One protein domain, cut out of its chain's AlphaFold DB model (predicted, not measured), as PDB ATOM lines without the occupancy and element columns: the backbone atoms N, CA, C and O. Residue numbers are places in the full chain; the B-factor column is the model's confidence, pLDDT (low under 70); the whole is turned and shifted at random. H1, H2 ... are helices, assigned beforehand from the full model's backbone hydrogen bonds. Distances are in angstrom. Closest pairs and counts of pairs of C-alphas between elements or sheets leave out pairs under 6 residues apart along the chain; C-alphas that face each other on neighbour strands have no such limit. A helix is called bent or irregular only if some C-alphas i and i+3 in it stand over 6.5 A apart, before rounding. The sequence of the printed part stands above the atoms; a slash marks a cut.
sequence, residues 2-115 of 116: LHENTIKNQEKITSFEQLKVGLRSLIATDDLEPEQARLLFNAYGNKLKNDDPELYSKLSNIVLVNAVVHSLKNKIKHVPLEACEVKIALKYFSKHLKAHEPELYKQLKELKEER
ATOM      1  N   LEU A   2     -25.676  43.608  36.607       53.94
ATOM      2  CA  LEU A   2     -25.342  42.164  36.610       53.94
ATOM      3  C   LEU A   2     -24.228  41.788  35.614       53.94
ATOM      4  O   LEU A   2     -23.367  40.981  35.935       53.94
ATOM      5  N   HIS A   3     -24.210  42.413  34.435       52.69
ATOM      6  CA  HIS A   3     -23.280  42.064  33.356       52.69
ATOM      7  C   HIS A   3     -21.809  42.392  33.687       52.69
ATOM      8  O   HIS A   3     -20.924  41.578  33.443       52.69
ATOM      9  N   GLU A   4     -21.551  43.528  34.344       54.88
ATOM     10  CA  GLU A   4     -20.202  43.925  34.781       54.88
ATOM     11  C   GLU A   4     -19.634  43.001  35.867       54.88
ATOM     12  O   GLU A   4     -18.435  42.724  35.884       54.88
ATOM     13  N   ASN A   5     -20.489  42.484  36.758       59.72
ATOM     14  CA  ASN A   5     -20.079  41.526  37.787       59.72
ATOM     15  C   ASN A   5     -19.739  40.158  37.185       59.72
ATOM     16  O   ASN A   5     -18.782  39.520  37.621       59.72
ATOM     17  N   THR A   6     -20.476  39.723  36.159       58.97
ATOM     18  CA  THR A   6     -20.194  38.469  35.449       58.97
ATOM     19  C   THR A   6     -18.859  38.533  34.703       58.97
ATOM     20  O   THR A   6     -18.067  37.599  34.818       58.97
ATOM     21  N   ILE A   7     -18.562  39.648  34.023       62.72
ATOM     22  CA  ILE A   7     -17.298  39.845  33.290       62.72
ATOM     23  C   ILE A   7     -16.104  39.903  34.255       62.72
ATOM     24  O   ILE A   7     -15.153  39.141  34.094       62.72
ATOM     25  N   LYS A   8     -16.182  40.700  35.334       59.16
ATOM     26  CA  LYS A   8     -15.116  40.765  36.356       59.16
ATOM     27  C   LYS A   8     -14.862  39.419  37.036       59.16
ATOM     28  O   LYS A   8     -13.727  39.116  37.399       59.16
ATOM     29  N   ASN A   9     -15.903  38.615  37.245       59.94
ATOM     30  CA  ASN A   9     -15.747  37.279  37.817       59.94
ATOM     31  C   ASN A   9     -15.117  36.303  36.817       59.94
ATOM     32  O   ASN A   9     -14.255  35.528  37.223       59.94
ATOM     33  N   GLN A  10     -15.469  36.367  35.531       53.75
ATOM     34  CA  GLN A  10     -14.820  35.564  34.491       53.75
ATOM     35  C   GLN A  10     -13.338  35.925  34.327       53.75
ATOM     36  O   GLN A  10     -12.504  35.026  34.322       53.75
ATOM     37  N   GLU A  11     -12.975  37.210  34.306       61.56
ATOM     38  CA  GLU A  11     -11.569  37.647  34.261       61.56
ATOM     39  C   GLU A  11     -10.766  37.157  35.478       61.56
ATOM     40  O   GLU A  11      -9.643  36.669  35.337       61.56
ATOM     41  N   LYS A  12     -11.359  37.204  36.680       62.41
ATOM     42  CA  LYS A  12     -10.748  36.668  37.910       62.41
ATOM     43  C   LYS A  12     -10.590  35.144  37.895       62.41
ATOM     44  O   LYS A  12      -9.638  34.633  38.486       62.41
ATOM     45  N   ILE A  13     -11.514  34.415  37.266       61.94
ATOM     46  CA  ILE A  13     -11.425  32.956  37.099       61.94
ATOM     47  C   ILE A  13     -10.309  32.622  36.102       61.94
ATOM     48  O   ILE A  13      -9.414  31.850  36.442       61.94
ATOM     49  N   THR A  14     -10.280  33.281  34.940       66.50
ATOM     50  CA  THR A  14      -9.238  33.095  33.915       66.50
ATOM     51  C   THR A  14      -7.842  33.422  34.450       66.50
ATOM     52  O   THR A  14      -6.898  32.671  34.215       66.50
ATOM     53  N   SER A  15      -7.714  34.486  35.246       81.56
ATOM     54  CA  SER A  15      -6.456  34.858  35.907       81.56
ATOM     55  C   SER A  15      -5.973  33.796  36.904       81.56
ATOM     56  O   SER A  15      -4.774  33.527  36.989       81.56
ATOM     57  N   PHE A  16      -6.886  33.147  37.633       87.75
ATOM     58  CA  PHE A  16      -6.512  32.102  38.586       87.75
ATOM     59  C   PHE A  16      -6.113  30.791  37.900       87.75
ATOM     60  O   PHE A  16      -5.144  30.162  38.319       87.75
ATOM     61  N   GLU A  17      -6.793  30.401  36.819       90.19
ATOM     62  CA  GLU A  17      -6.380  29.247  36.008       90.19
ATOM     63  C   GLU A  17      -4.991  29.457  35.392       90.19
ATOM     64  O   GLU A  17      -4.131  28.579  35.483       90.19
ATOM     65  N   GLN A  18      -4.730  30.646  34.842       89.56
ATOM     66  CA  GLN A  18      -3.408  31.008  34.322       89.56
ATOM     67  C   GLN A  18      -2.335  30.975  35.418       89.56
ATOM     68  O   GLN A  18      -1.240  30.459  35.191       89.56
ATOM     69  N   LEU A  19      -2.659  31.448  36.626       91.38
ATOM     70  CA  LEU A  19      -1.766  31.350  37.778       91.38
ATOM     71  C   LEU A  19      -1.460  29.894  38.145       91.38
ATOM     72  O   LEU A  19      -0.298  29.571  38.384       91.38
ATOM     73  N   LYS A  20      -2.458  28.999  38.151       94.56
ATOM     74  CA  LYS A  20      -2.230  27.565  38.404       94.56
ATOM     75  C   LYS A  20      -1.297  26.952  37.362       94.56
ATOM     76  O   LYS A  20      -0.400  26.196  37.726       94.56
ATOM     77  N   VAL A  21      -1.479  27.281  36.082       93.19
ATOM     78  CA  VAL A  21      -0.603  26.806  34.996       93.19
ATOM     79  C   VAL A  21       0.831  27.298  35.196       93.19
ATOM     80  O   VAL A  21       1.755  26.483  35.197       93.19
ATOM     81  N   GLY A  22       1.021  28.599  35.437       92.00
ATOM     82  CA  GLY A  22       2.344  29.174  35.690       92.00
ATOM     83  C   GLY A  22       3.020  28.561  36.918       92.00
ATOM     84  O   GLY A  22       4.178  28.156  36.853       92.00
ATOM     85  N   LEU A  23       2.275  28.400  38.014       93.56
ATOM     86  CA  LEU A  23       2.782  27.779  39.234       93.56
ATOM     87  C   LEU A  23       3.210  26.323  39.005       93.56
ATOM     88  O   LEU A  23       4.276  25.924  39.466       93.56
ATOM     89  N   ARG A  24       2.421  25.528  38.271       95.06
ATOM     90  CA  ARG A  24       2.799  24.147  37.927       95.06
ATOM     91  C   ARG A  24       4.093  24.093  37.121       95.06
ATOM     92  O   ARG A  24       4.917  23.230  37.402       95.06
ATOM     93  N   SER A  25       4.275  25.008  36.168       93.38
ATOM     94  CA  SER A  25       5.510  25.113  35.386       93.38
ATOM     95  C   SER A  25       6.715  25.387  36.289       93.38
ATOM     96  O   SER A  25       7.668  24.621  36.252       93.38
ATOM     97  N   LEU A  26       6.634  26.408  37.151       91.50
ATOM     98  CA  LEU A  26       7.721  26.781  38.069       91.50
ATOM     99  C   LEU A  26       8.076  25.662  39.058       91.50
ATOM    100  O   LEU A  26       9.242  25.438  39.362       91.50
ATOM    101  N   ILE A  27       7.073  24.932  39.557       91.12
ATOM    102  CA  ILE A  27       7.300  23.767  40.424       91.12
ATOM    103  C   ILE A  27       7.966  22.627  39.648       91.12
ATOM    104  O   ILE A  27       8.843  21.954  40.184       91.12
ATOM    105  N   ALA A  28       7.544  22.375  38.406       89.88
ATOM    106  CA  ALA A  28       8.079  21.285  37.594       89.88
ATOM    107  C   ALA A  28       9.548  21.504  37.207       89.88
ATOM    108  O   ALA A  28      10.284  20.527  37.080       89.88
ATOM    109  N   THR A  29       9.967  22.760  37.039       88.69
ATOM    110  CA  THR A  29      11.348  23.125  36.694       88.69
ATOM    111  C   THR A  29      12.236  23.410  37.908       88.69
ATOM    112  O   THR A  29      13.411  23.691  37.726       88.69
ATOM    113  N   ASP A  30      11.708  23.293  39.135       84.25
ATOM    114  CA  ASP A  30      12.380  23.719  40.374       84.25
ATOM    115  C   ASP A  30      12.816  25.213  40.355       84.25
ATOM    116  O   ASP A  30      13.684  25.608  41.125       84.25
ATOM    117  N   ASP A  31      12.186  26.063  39.530       86.94
ATOM    118  CA  ASP A  31      12.493  27.506  39.406       86.94
ATOM    119  C   ASP A  31      11.676  28.383  40.375       86.94
ATOM    120  O   ASP A  31      11.708  29.615  40.323       86.94
ATOM    121  N   LEU A  32      10.861  27.767  41.237       89.31
ATOM    122  CA  LEU A  32      10.036  28.510  42.179       89.31
ATOM    123  C   LEU A  32      10.868  28.982  43.377       89.31
ATOM    124  O   LEU A  32      11.110  28.226  44.318       89.31
ATOM    125  N   GLU A  33      11.224  30.263  43.370       88.31
ATOM    126  CA  GLU A  33      12.028  30.869  44.429       88.31
ATOM    127  C   GLU A  33      11.340  30.849  45.809       88.31
ATOM    128  O   GLU A  33      10.115  31.009  45.900       88.31
ATOM    129  N   PRO A  34      12.098  30.733  46.920       87.56
ATOM    130  CA  PRO A  34      11.514  30.573  48.246       87.56
ATOM    131  C   PRO A  34      10.548  31.677  48.688       87.56
ATOM    132  O   PRO A  34       9.476  31.392  49.233       87.56
ATOM    133  N   GLU A  35      10.904  32.938  48.437       89.25
ATOM    134  CA  GLU A  35      10.055  34.080  48.785       89.25
ATOM    135  C   GLU A  35       8.806  34.125  47.900       89.25
ATOM    136  O   GLU A  35       7.700  34.366  48.385       89.25
ATOM    137  N   GLN A  36       8.957  33.804  46.613       91.38
ATOM    138  CA  GLN A  36       7.838  33.722  45.682       91.38
ATOM    139  C   GLN A  36       6.853  32.622  46.098       91.38
ATOM    140  O   GLN A  36       5.646  32.866  46.130       91.38
ATOM    141  N   ALA A  37       7.349  31.441  46.483       92.69
ATOM    142  CA  ALA A  37       6.523  30.355  47.003       92.69
ATOM    143  C   ALA A  37       5.718  30.798  48.235       92.69
ATOM    144  O   ALA A  37       4.515  30.542  48.317       92.69
ATOM    145  N   ARG A  38       6.358  31.513  49.173       93.06
ATOM    146  CA  ARG A  38       5.704  32.041  50.380       93.06
ATOM    147  C   ARG A  38       4.607  33.049  50.039       93.06
ATOM    148  O   ARG A  38       3.498  32.945  50.564       93.06
ATOM    149  N   LEU A  39       4.893  34.001  49.150       93.50
ATOM    150  CA  LEU A  39       3.925  35.008  48.712       93.50
ATOM    151  C   LEU A  39       2.715  34.366  48.025       93.50
ATOM    152  O   LEU A  39       1.575  34.685  48.364       93.50
ATOM    153  N   LEU A  40       2.948  33.420  47.112       93.44
ATOM    154  CA  LEU A  40       1.880  32.703  46.413       93.44
ATOM    155  C   LEU A  40       1.042  31.849  47.369       93.44
ATOM    156  O   LEU A  40      -0.183  31.822  47.245       93.44
ATOM    157  N   PHE A  41       1.671  31.198  48.348       94.50
ATOM    158  CA  PHE A  41       0.956  30.416  49.354       94.50
ATOM    159  C   PHE A  41       0.077  31.303  50.240       94.50
ATOM    160  O   PHE A  41      -1.088  30.979  50.463       94.50
ATOM    161  N   ASN A  42       0.583  32.456  50.682       93.94
ATOM    162  CA  ASN A  42      -0.192  33.398  51.493       93.94
ATOM    163  C   ASN A  42      -1.365  34.007  50.715       93.94
ATOM    164  O   ASN A  42      -2.455  34.161  51.265       93.94
ATOM    165  N   ALA A  43      -1.158  34.337  49.439       92.25
ATOM    166  CA  ALA A  43      -2.181  34.960  48.608       92.25
ATOM    167  C   ALA A  43      -3.260  33.968  48.139       92.25
ATOM    168  O   ALA A  43      -4.443  34.306  48.109       92.25
ATOM    169  N   TYR A  44      -2.868  32.743  47.774       93.56
ATOM    170  CA  TYR A  44      -3.742  31.806  47.062       93.56
ATOM    171  C   TYR A  44      -3.912  30.445  47.739       93.56
ATOM    172  O   TYR A  44      -4.735  29.657  47.279       93.56
ATOM    173  N   GLY A  45      -3.211  30.154  48.837       93.88
ATOM    174  CA  GLY A  45      -3.195  28.836  49.479       93.88
ATOM    175  C   GLY A  45      -4.583  28.319  49.856       93.88
ATOM    176  O   GLY A  45      -4.926  27.192  49.517       93.88
ATOM    177  N   ASN A  46      -5.432  29.156  50.460       95.12
ATOM    178  CA  ASN A  46      -6.808  28.762  50.800       95.12
ATOM    179  C   ASN A  46      -7.662  28.466  49.560       95.12
ATOM    180  O   ASN A  46      -8.497  27.566  49.589       95.12
ATOM    181  N   LYS A  47      -7.448  29.210  48.469       94.12
ATOM    182  CA  LYS A  47      -8.171  28.993  47.214       94.12
ATOM    183  C   LYS A  47      -7.698  27.706  46.537       94.12
ATOM    184  O   LYS A  47      -8.525  26.882  46.171       94.12
ATOM    185  N   LEU A  48      -6.381  27.499  46.459       95.31
ATOM    186  CA  LEU A  48      -5.773  26.269  45.949       95.31
ATOM    187  C   LEU A  48      -6.222  25.046  46.749       95.31
ATOM    188  O   LEU A  48      -6.569  24.041  46.153       95.31
ATOM    189  N   LYS A  49      -6.295  25.132  48.081       95.56
ATOM    190  CA  LYS A  49      -6.721  24.010  48.931       95.56
ATOM    191  C   LYS A  49      -8.083  23.435  48.533       95.56
ATOM    192  O   LYS A  49      -8.278  22.231  48.654       95.56
ATOM    193  N   ASN A  50      -9.005  24.284  48.086       94.50
ATOM    194  CA  ASN A  50     -10.354  23.870  47.703       94.50
ATOM    195  C   ASN A  50     -10.464  23.517  46.214       94.50
ATOM    196  O   ASN A  50     -11.225  22.623  45.860       94.50
ATOM    197  N   ASP A  51      -9.736  24.232  45.357       94.06
ATOM    198  CA  ASP A  51      -9.887  24.163  43.899       94.06
ATOM    199  C   ASP A  51      -8.904  23.184  43.232       94.06
ATOM    200  O   ASP A  51      -9.239  22.503  42.268       94.06
ATOM    201  N   ASP A  52      -7.689  23.079  43.774       95.44
ATOM    202  CA  ASP A  52      -6.641  22.159  43.332       95.44
ATOM    203  C   ASP A  52      -5.780  21.692  44.528       95.44
ATOM    204  O   ASP A  52      -4.686  22.222  44.781       95.44
ATOM    205  N   PRO A  53      -6.267  20.697  45.298       96.06
ATOM    206  CA  PRO A  53      -5.585  20.202  46.492       96.06
ATOM    207  C   PRO A  53      -4.188  19.631  46.214       96.06
ATOM    208  O   PRO A  53      -3.318  19.665  47.089       96.06
ATOM    209  N   GLU A  54      -3.951  19.112  45.006       96.81
ATOM    210  CA  GLU A  54      -2.648  18.571  44.620       96.81
ATOM    211  C   GLU A  54      -1.623  19.699  44.466       96.81
ATOM    212  O   GLU A  54      -0.529  19.634  45.035       96.81
ATOM    213  N   LEU A  55      -1.984  20.764  43.746       96.00
ATOM    214  CA  LEU A  55      -1.122  21.932  43.588       96.00
ATOM    215  C   LEU A  55      -0.905  22.665  44.915       96.00
ATOM    216  O   LEU A  55       0.216  23.097  45.195       96.00
ATOM    217  N   TYR A  56      -1.936  22.740  45.763       97.19
ATOM    218  CA  TYR A  56      -1.803  23.220  47.139       97.19
ATOM    219  C   TYR A  56      -0.762  22.417  47.922       97.19
ATOM    220  O   TYR A  56       0.141  23.006  48.514       97.19
ATOM    221  N   SER A  57      -0.859  21.085  47.904       96.69
ATOM    222  CA  SER A  57       0.065  20.201  48.622       96.69
ATOM    223  C   SER A  57       1.509  20.394  48.151       96.69
ATOM    224  O   SER A  57       2.417  20.551  48.970       96.69
ATOM    225  N   LYS A  58       1.729  20.490  46.832       94.94
ATOM    226  CA  LYS A  58       3.059  20.758  46.257       94.94
ATOM    227  C   LYS A  58       3.623  22.105  46.716       94.94
ATOM    228  O   LYS A  58       4.747  22.148  47.209       94.94
ATOM    229  N   LEU A  59       2.842  23.182  46.614       95.12
ATOM    230  CA  LEU A  59       3.270  24.512  47.056       95.12
ATOM    231  C   LEU A  59       3.530  24.555  48.571       95.12
ATOM    232  O   LEU A  59       4.544  25.096  49.006       95.12
ATOM    233  N   SER A  60       2.653  23.944  49.373       94.81
ATOM    234  CA  SER A  60       2.805  23.852  50.829       94.81
ATOM    235  C   SER A  60       4.090  23.125  51.219       94.81
ATOM    236  O   SER A  60       4.795  23.566  52.127       94.81
ATOM    237  N   ASN A  61       4.410  22.025  50.534       92.94
ATOM    238  CA  ASN A  61       5.641  21.280  50.774       92.94
ATOM    239  C   ASN A  61       6.876  22.125  50.461       92.94
ATOM    240  O   ASN A  61       7.812  22.126  51.255       92.94
ATOM    241  N   ILE A  62       6.870  22.880  49.360       92.38
ATOM    242  CA  ILE A  62       7.975  23.788  49.023       92.38
ATOM    243  C   ILE A  62       8.157  24.839  50.122       92.38
ATOM    244  O   ILE A  62       9.262  24.999  50.633       92.38
ATOM    245  N   VAL A  63       7.075  25.492  50.563       93.94
ATOM    246  CA  VAL A  63       7.131  26.483  51.653       93.94
ATOM    247  C   VAL A  63       7.679  25.874  52.948       93.94
ATOM    248  O   VAL A  63       8.507  26.496  53.616       93.94
ATOM    249  N   LEU A  64       7.269  24.650  53.292       93.12
ATOM    250  CA  LEU A  64       7.779  23.944  54.466       93.12
ATOM    251  C   LEU A  64       9.277  23.633  54.338       93.12
ATOM    252  O   LEU A  64      10.034  23.901  55.272       93.12
ATOM    253  N   VAL A  65       9.716  23.098  53.194       91.88
ATOM    254  CA  VAL A  65      11.137  22.805  52.953       91.88
ATOM    255  C   VAL A  65      11.972  24.082  53.059       91.88
ATOM    256  O   VAL A  65      12.992  24.071  53.748       91.88
ATOM    257  N   ASN A  66      11.508  25.196  52.484       90.50
ATOM    258  CA  ASN A  66      12.179  26.496  52.582       90.50
ATOM    259  C   ASN A  66      12.374  26.925  54.042       90.50
ATOM    260  O   ASN A  66      13.464  27.345  54.430       90.50
ATOM    261  N   ALA A  67      11.333  26.796  54.871       90.88
ATOM    262  CA  ALA A  67      11.395  27.165  56.284       90.88
ATOM    263  C   ALA A  67      12.388  26.290  57.071       90.88
ATOM    264  O   ALA A  67      13.149  26.799  57.902       90.88
ATOM    265  N   VAL A  68      12.421  24.984  56.787       90.56
ATOM    266  CA  VAL A  68      13.374  24.051  57.405       90.56
ATOM    267  C   VAL A  68      14.806  24.384  56.991       90.56
ATOM    268  O   VAL A  68      15.684  24.479  57.848       90.56
ATOM    269  N   VAL A  69      15.048  24.614  55.700       90.50
ATOM    270  CA  VAL A  69      16.377  24.961  55.177       90.50
ATOM    271  C   VAL A  69      16.857  26.301  55.730       90.50
ATOM    272  O   VAL A  69      18.003  26.405  56.164       90.50
ATOM    273  N   HIS A  70      15.980  27.301  55.811       90.50
ATOM    274  CA  HIS A  70      16.300  28.580  56.438       90.50
ATOM    275  C   HIS A  70      16.674  28.413  57.920       90.50
ATOM    276  O   HIS A  70      17.668  28.971  58.387       90.50
ATOM    277  N   SER A  71      15.922  27.590  58.654       89.50
ATOM    278  CA  SER A  71      16.213  27.284  60.060       89.50
ATOM    279  C   SER A  71      17.563  26.583  60.217       89.50
ATOM    280  O   SER A  71      18.350  26.949  61.087       89.50
ATOM    281  N   LEU A  72      17.875  25.631  59.332       89.44
ATOM    282  CA  LEU A  72      19.161  24.935  59.296       89.44
ATOM    283  C   LEU A  72      20.325  25.899  59.025       89.44
ATOM    284  O   LEU A  72      21.330  25.876  59.737       89.44
ATOM    285  N   LYS A  73      20.159  26.788  58.037       89.12
ATOM    286  CA  LYS A  73      21.126  27.831  57.665       89.12
ATOM    287  C   LYS A  73      21.405  28.810  58.799       89.12
ATOM    288  O   LYS A  73      22.513  29.326  58.908       89.12
ATOM    289  N   ASN A  74      20.412  29.096  59.635       90.00
ATOM    290  CA  ASN A  74      20.617  29.931  60.813       90.00
ATOM    291  C   ASN A  74      21.261  29.135  61.948       90.00
ATOM    292  O   ASN A  74      22.212  29.619  62.553       90.00
ATOM    293  N   LYS A  75      20.815  27.897  62.195       88.94
ATOM    294  CA  LYS A  75      21.359  27.053  63.265       88.94
ATOM    295  C   LYS A  75      22.871  26.860  63.130       88.94
ATOM    296  O   LYS A  75      23.580  27.088  64.104       88.94
ATOM    297  N   ILE A  76      23.364  26.528  61.934       87.56
ATOM    298  CA  ILE A  76      24.799  26.279  61.687       87.56
ATOM    299  C   ILE A  76      25.698  27.491  61.999       87.56
ATOM    300  O   ILE A  76      26.870  27.315  62.316       87.56
ATOM    301  N   LYS A  77      25.159  28.719  61.965       87.25
ATOM    302  CA  LYS A  77      25.903  29.942  62.322       87.25
ATOM    303  C   LYS A  77      26.110  30.102  63.827       87.25
ATOM    304  O   LYS A  77      26.987  30.854  64.237       87.25
ATOM    305  N   HIS A  78      25.279  29.453  64.639       87.62
ATOM    306  CA  HIS A  78      25.249  29.641  66.089       87.62
ATOM    307  C   HIS A  78      25.683  28.398  66.859       87.62
ATOM    308  O   HIS A  78      26.266  28.520  67.933       87.62
ATOM    309  N   VAL A  79      25.386  27.207  66.336       87.31
ATOM    310  CA  VAL A  79      25.634  25.934  67.014       87.31
ATOM    311  C   VAL A  79      26.112  24.899  65.991       87.31
ATOM    312  O   VAL A  79      25.516  24.793  64.914       87.31
ATOM    313  N   PRO A  80      27.142  24.091  66.311       83.88
ATOM    314  CA  PRO A  80      27.526  22.960  65.477       83.88
ATOM    315  C   PRO A  80      26.352  21.994  65.296       83.88
ATOM    316  O   PRO A  80      25.752  21.547  66.272       83.88
ATOM    317  N   LEU A  81      26.037  21.640  64.052       87.31
ATOM    318  CA  LEU A  81      25.014  20.629  63.767       87.31
ATOM    319  C   LEU A  81      25.460  19.258  64.272       87.31
ATOM    320  O   LEU A  81      26.646  18.939  64.217       87.31
ATOM    321  N   GLU A  82      24.538  18.419  64.729       88.31
ATOM    322  CA  GLU A  82      24.844  17.025  65.052       88.31
ATOM    323  C   GLU A  82      25.006  16.180  63.777       88.31
ATOM    324  O   GLU A  82      24.448  16.477  62.718       88.31
ATOM    325  N   ALA A  83      25.751  15.071  63.860       86.75
ATOM    326  CA  ALA A  83      25.972  14.200  62.700       86.75
ATOM    327  C   ALA A  83      24.659  13.605  62.149       86.75
ATOM    328  O   ALA A  83      24.523  13.396  60.940       86.75
ATOM    329  N   CYS A  84      23.681  13.335  63.022       88.25
ATOM    330  CA  CYS A  84      22.351  12.875  62.625       88.25
ATOM    331  C   CYS A  84      21.589  13.962  61.847       88.25
ATOM    332  O   CYS A  84      21.004  13.660  60.809       88.25
ATOM    333  N   GLU A  85      21.673  15.223  62.274       89.44
ATOM    334  CA  GLU A  85      21.020  16.366  61.630       89.44
ATOM    335  C   GLU A  85      21.579  16.610  60.231       89.44
ATOM    336  O   GLU A  85      20.815  16.753  59.278       89.44
ATOM    337  N   VAL A  86      22.906  16.561  60.079       90.88
ATOM    338  CA  VAL A  86      23.567  16.674  58.770       90.88
ATOM    339  C   VAL A  86      23.123  15.542  57.836       90.88
ATOM    340  O   VAL A  86      22.789  15.779  56.672       90.88
ATOM    341  N   LYS A  87      23.057  14.300  58.340       90.12
ATOM    342  CA  LYS A  87      22.578  13.145  57.562       90.12
ATOM    343  C   LYS A  87      21.118  13.309  57.139       90.12
ATOM    344  O   LYS A  87      20.806  13.039  55.981       90.12
ATOM    345  N   ILE A  88      20.242  13.751  58.041       91.56
ATOM    346  CA  ILE A  88      18.820  13.997  57.759       91.56
ATOM    347  C   ILE A  88      18.680  15.095  56.704       91.56
ATOM    348  O   ILE A  88      17.999  14.883  55.699       91.56
ATOM    349  N   ALA A  89      19.377  16.220  56.875       91.31
ATOM    350  CA  ALA A  89      19.308  17.341  55.948       91.31
ATOM    351  C   ALA A  89      19.723  16.938  54.527       91.31
ATOM    352  O   ALA A  89      18.999  17.190  53.563       91.31
ATOM    353  N   LEU A  90      20.847  16.230  54.390       92.25
ATOM    354  CA  LEU A  90      21.314  15.741  53.092       92.25
ATOM    355  C   LEU A  90      20.405  14.650  52.507       92.25
ATOM    356  O   LEU A  90      20.229  14.592  51.290       92.25
ATOM    357  N   LYS A  91      19.820  13.781  53.338       92.81
ATOM    358  CA  LYS A  91      18.936  12.706  52.864       92.81
ATOM    359  C   LYS A  91      17.631  13.255  52.293       92.81
ATOM    360  O   LYS A  91      17.226  12.822  51.220       92.81
ATOM    361  N   TYR A  92      16.988  14.184  52.998       90.62
ATOM    362  CA  TYR A  92      15.636  14.632  52.655       90.62
ATOM    363  C   TYR A  92      15.598  15.925  51.840       90.62
ATOM    364  O   TYR A  92      14.680  16.102  51.046       90.62
ATOM    365  N   PHE A  93      16.596  16.804  51.975       91.75
ATOM    366  CA  PHE A  93      16.562  18.133  51.354       91.75
ATOM    367  C   PHE A  93      17.651  18.356  50.302       91.75
ATOM    368  O   PHE A  93      17.732  19.448  49.755       91.75
ATOM    369  N   SER A  94      18.472  17.354  49.958       91.12
ATOM    370  CA  SER A  94      19.581  17.541  49.001       91.12
ATOM    371  C   SER A  94      19.161  18.100  47.644       91.12
ATOM    372  O   SER A  94      19.907  18.898  47.085       91.12
ATOM    373  N   LYS A  95      17.998  17.707  47.105       89.50
ATOM    374  CA  LYS A  95      17.490  18.260  45.838       89.50
ATOM    375  C   LYS A  95      17.279  19.772  45.958       89.50
ATOM    376  O   LYS A  95      17.852  20.533  45.190       89.50
ATOM    377  N   HIS A  96      16.528  20.185  46.974       88.31
ATOM    378  CA  HIS A  96      16.198  21.584  47.221       88.31
ATOM    379  C   HIS A  96      17.431  22.420  47.595       88.31
ATOM    380  O   HIS A  96      17.633  23.505  47.063       88.31
ATOM    381  N   LEU A  97      18.303  21.885  48.454       91.12
ATOM    382  CA  LEU A  97      19.559  22.527  48.840       91.12
ATOM    383  C   LEU A  97      20.456  22.786  47.623       91.12
ATOM    384  O   LEU A  97      21.030  23.857  47.520       91.12
ATOM    385  N   LYS A  98      20.562  21.849  46.673       91.25
ATOM    386  CA  LYS A  98      21.340  22.077  45.443       91.25
ATOM    387  C   LYS A  98      20.765  23.188  44.570       91.25
ATOM    388  O   LYS A  98      21.544  23.906  43.957       91.25
ATOM    389  N   ALA A  99      19.440  23.270  44.482       87.25
ATOM    390  CA  ALA A  99      18.758  24.219  43.612       87.25
ATOM    391  C   ALA A  99      18.813  25.649  44.169       87.25
ATOM    392  O   ALA A  99      19.186  26.563  43.445       87.25
ATOM    393  N   HIS A 100      18.519  25.832  45.460       86.62
ATOM    394  CA  HIS A 100      18.305  27.173  46.026       86.62
ATOM    395  C   HIS A 100      19.348  27.599  47.070       86.62
ATOM    396  O   HIS A 100      19.473  28.782  47.367       86.62
ATOM    397  N   GLU A 101      20.112  26.667  47.648       89.88
ATOM    398  CA  GLU A 101      21.101  26.951  48.702       89.88
ATOM    399  C   GLU A 101      22.408  26.140  48.495       89.88
ATOM    400  O   GLU A 101      22.824  25.375  49.378       89.88
ATOM    401  N   PRO A 102      23.074  26.254  47.324       91.50
ATOM    402  CA  PRO A 102      24.180  25.370  46.931       91.50
ATOM    403  C   PRO A 102      25.394  25.451  47.869       91.50
ATOM    404  O   PRO A 102      26.053  24.439  48.121       91.50
ATOM    405  N   GLU A 103      25.657  26.621  48.450       92.19
ATOM    406  CA  GLU A 103      26.726  26.795  49.441       92.19
ATOM    407  C   GLU A 103      26.428  26.037  50.740       92.19
ATOM    408  O   GLU A 103      27.294  25.345  51.276       92.19
ATOM    409  N   LEU A 104      25.180  26.079  51.219       91.75
ATOM    410  CA  LEU A 104      24.773  25.309  52.394       91.75
ATOM    411  C   LEU A 104      24.850  23.804  52.116       91.75
ATOM    412  O   LEU A 104      25.276  23.034  52.976       91.75
ATOM    413  N   TYR A 105      24.480  23.368  50.909       94.50
ATOM    414  CA  TYR A 105      24.650  21.975  50.497       94.50
ATOM    415  C   TYR A 105      26.115  21.522  50.583       94.50
ATOM    416  O   TYR A 105      26.393  20.424  51.076       94.50
ATOM    417  N   LYS A 106      27.049  22.364  50.122       93.88
ATOM    418  CA  LYS A 106      28.488  22.090  50.183       93.88
ATOM    419  C   LYS A 106      28.978  21.991  51.629       93.88
ATOM    420  O   LYS A 106      29.571  20.974  51.980       93.88
ATOM    421  N   GLN A 107      28.620  22.955  52.478       91.81
ATOM    422  CA  GLN A 107      28.960  22.944  53.908       91.81
ATOM    423  C   GLN A 107      28.456  21.678  54.615       91.81
ATOM    424  O   GLN A 107      29.188  21.031  55.359       91.81
ATOM    425  N   LEU A 108      27.211  21.269  54.353       92.50
ATOM    426  CA  LEU A 108      26.650  20.045  54.934       92.50
ATOM    427  C   LEU A 108      27.389  18.789  54.456       92.50
ATOM    428  O   LEU A 108      27.528  17.831  55.217       92.50
ATOM    429  N   LYS A 109      27.861  18.767  53.205       93.12
ATOM    430  CA  LYS A 109      28.679  17.663  52.693       93.12
ATOM    431  C   LYS A 109      30.041  17.583  53.373       93.12
ATOM    432  O   LYS A 109      30.442  16.482  53.731       93.12
ATOM    433  N   GLU A 110      30.710  18.713  53.560       91.62
ATOM    434  CA  GLU A 110      32.000  18.787  54.255       91.62
ATOM    435  C   GLU A 110      31.852  18.290  55.702       91.62
ATOM    436  O   GLU A 110      32.513  17.329  56.092       91.62
ATOM    437  N   LEU A 111      30.847  18.792  56.430       89.12
ATOM    438  CA  LEU A 111      30.522  18.337  57.788       89.12
ATOM    439  C   LEU A 111      30.201  16.838  57.884       89.12
ATOM    440  O   LEU A 111      30.392  16.228  58.936       89.12
ATOM    441  N   LYS A 112      29.662  16.229  56.820       89.81
ATOM    442  CA  LYS A 112      29.389  14.787  56.784       89.81
ATOM    443  C   LYS A 112      30.676  13.970  56.670       89.81
ATOM    444  O   LYS A 112      30.737  12.892  57.255       89.81
ATOM    445  N   GLU A 113      31.650  14.438  55.893       87.06
ATOM    446  CA  GLU A 113      32.928  13.745  55.700       87.06
ATOM    447  C   GLU A 113      33.851  13.910  56.917       87.06
ATOM    448  O   GLU A 113      34.476  12.939  57.320       87.06
ATOM    449  N   GLU A 114      33.851  15.074  57.576       81.94
ATOM    450  CA  GLU A 114      34.601  15.318  58.826       81.94
ATOM    451  C   GLU A 114      34.138  14.459  60.015       81.94
ATOM    452  O   GLU A 114      34.845  14.329  61.011       81.94
ATOM    453  N   ARG A 115      32.922  13.908  59.936       74.00
ATOM    454  CA  ARG A 115      32.267  13.150  61.015       74.00
ATOM    455  C   ARG A 115      32.036  11.678  60.666       74.00
ATOM    456  O   ARG A 115      31.190  11.033  61.297       74.00
TER     457      ARG A 115
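This is residues 2 to 115 of the 116 residues of an uncharacterized protein of Ligilactobacillus murinus (UniProt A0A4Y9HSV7). Two helical hairpins, H2 with H3 and H4 with H5, follow each other along a rod, and the long H3 reaches from one to the other. H1 packs on the first hairpin with its last residues, and its residues 2 to 15 stick out as a free arm. The printed part has 114 residues with five named helices, H1 to H5, and no named strand: all helix. It is loose, with a radius of gyration of the C-alphas of 18.5 A, and spans 69 by 24 by 20 A.

H1, residues 2 to 28, begins at C-alpha 2 (-25.342, 42.164, 36.610) and is 39.4 A long. H2, residues 34 to 51, measures 22.8 A and is irregular, with C-alphas 43 and 46 8.0 A apart and a kink of 69 degrees near residue 44. H3, residues 53 to 78, is 37.7 A long and begins at C-alpha 53 (-5.585, 20.202, 46.492). H4, residues 83 to 100, measures 22.5 A and is irregular too, with C-alphas 92 and 95 7.9 A apart and a kink of 77 degrees near residue 94. H5, residues 102 to 113, measures 17.0 A and ends at C-alpha 113 (32.928, 13.745, 55.700).

H3 is the hub, touching three helices. H1 touches it with residues 20 to 27 alone, at a steep tilt of 53 degrees; the closest C-alphas, of Arg 24 and Leu 55, are 7.2 A apart. H1 and H2 are near each other. H2 and H3 form a hairpin, opposite ways at a shallow tilt of 30 degrees; the closest C-alphas, of Leu 48 and Tyr 56, are 5.1 A apart. H4 touches H3 at a steep tilt of 59 degrees, with residues 93 to 97 alone; the closest C-alphas, of Val 65 and Phe 93, are 7.3 A apart. H4 and H5 form a hairpin at a shallow tilt of 26 degrees; the closest C-alphas, of Leu 97 and Tyr 105, are 5.4 A apart. The helix packing is part aligned, part crossed. H1 is apart from H4 and H5. Every O i to N i+4 pair is within hydrogen-bond range in H1 and H5; the counts are 11 of 14 in H2, 20 of 22 in H3 and 11 of 14 in H4.

The C-alphas farthest apart, of Leu 2 and Glu 114, are 69.3 A apart. The printed part has no cut, and its four links are tight. Residues 2 to 14 have pLDDT under 70.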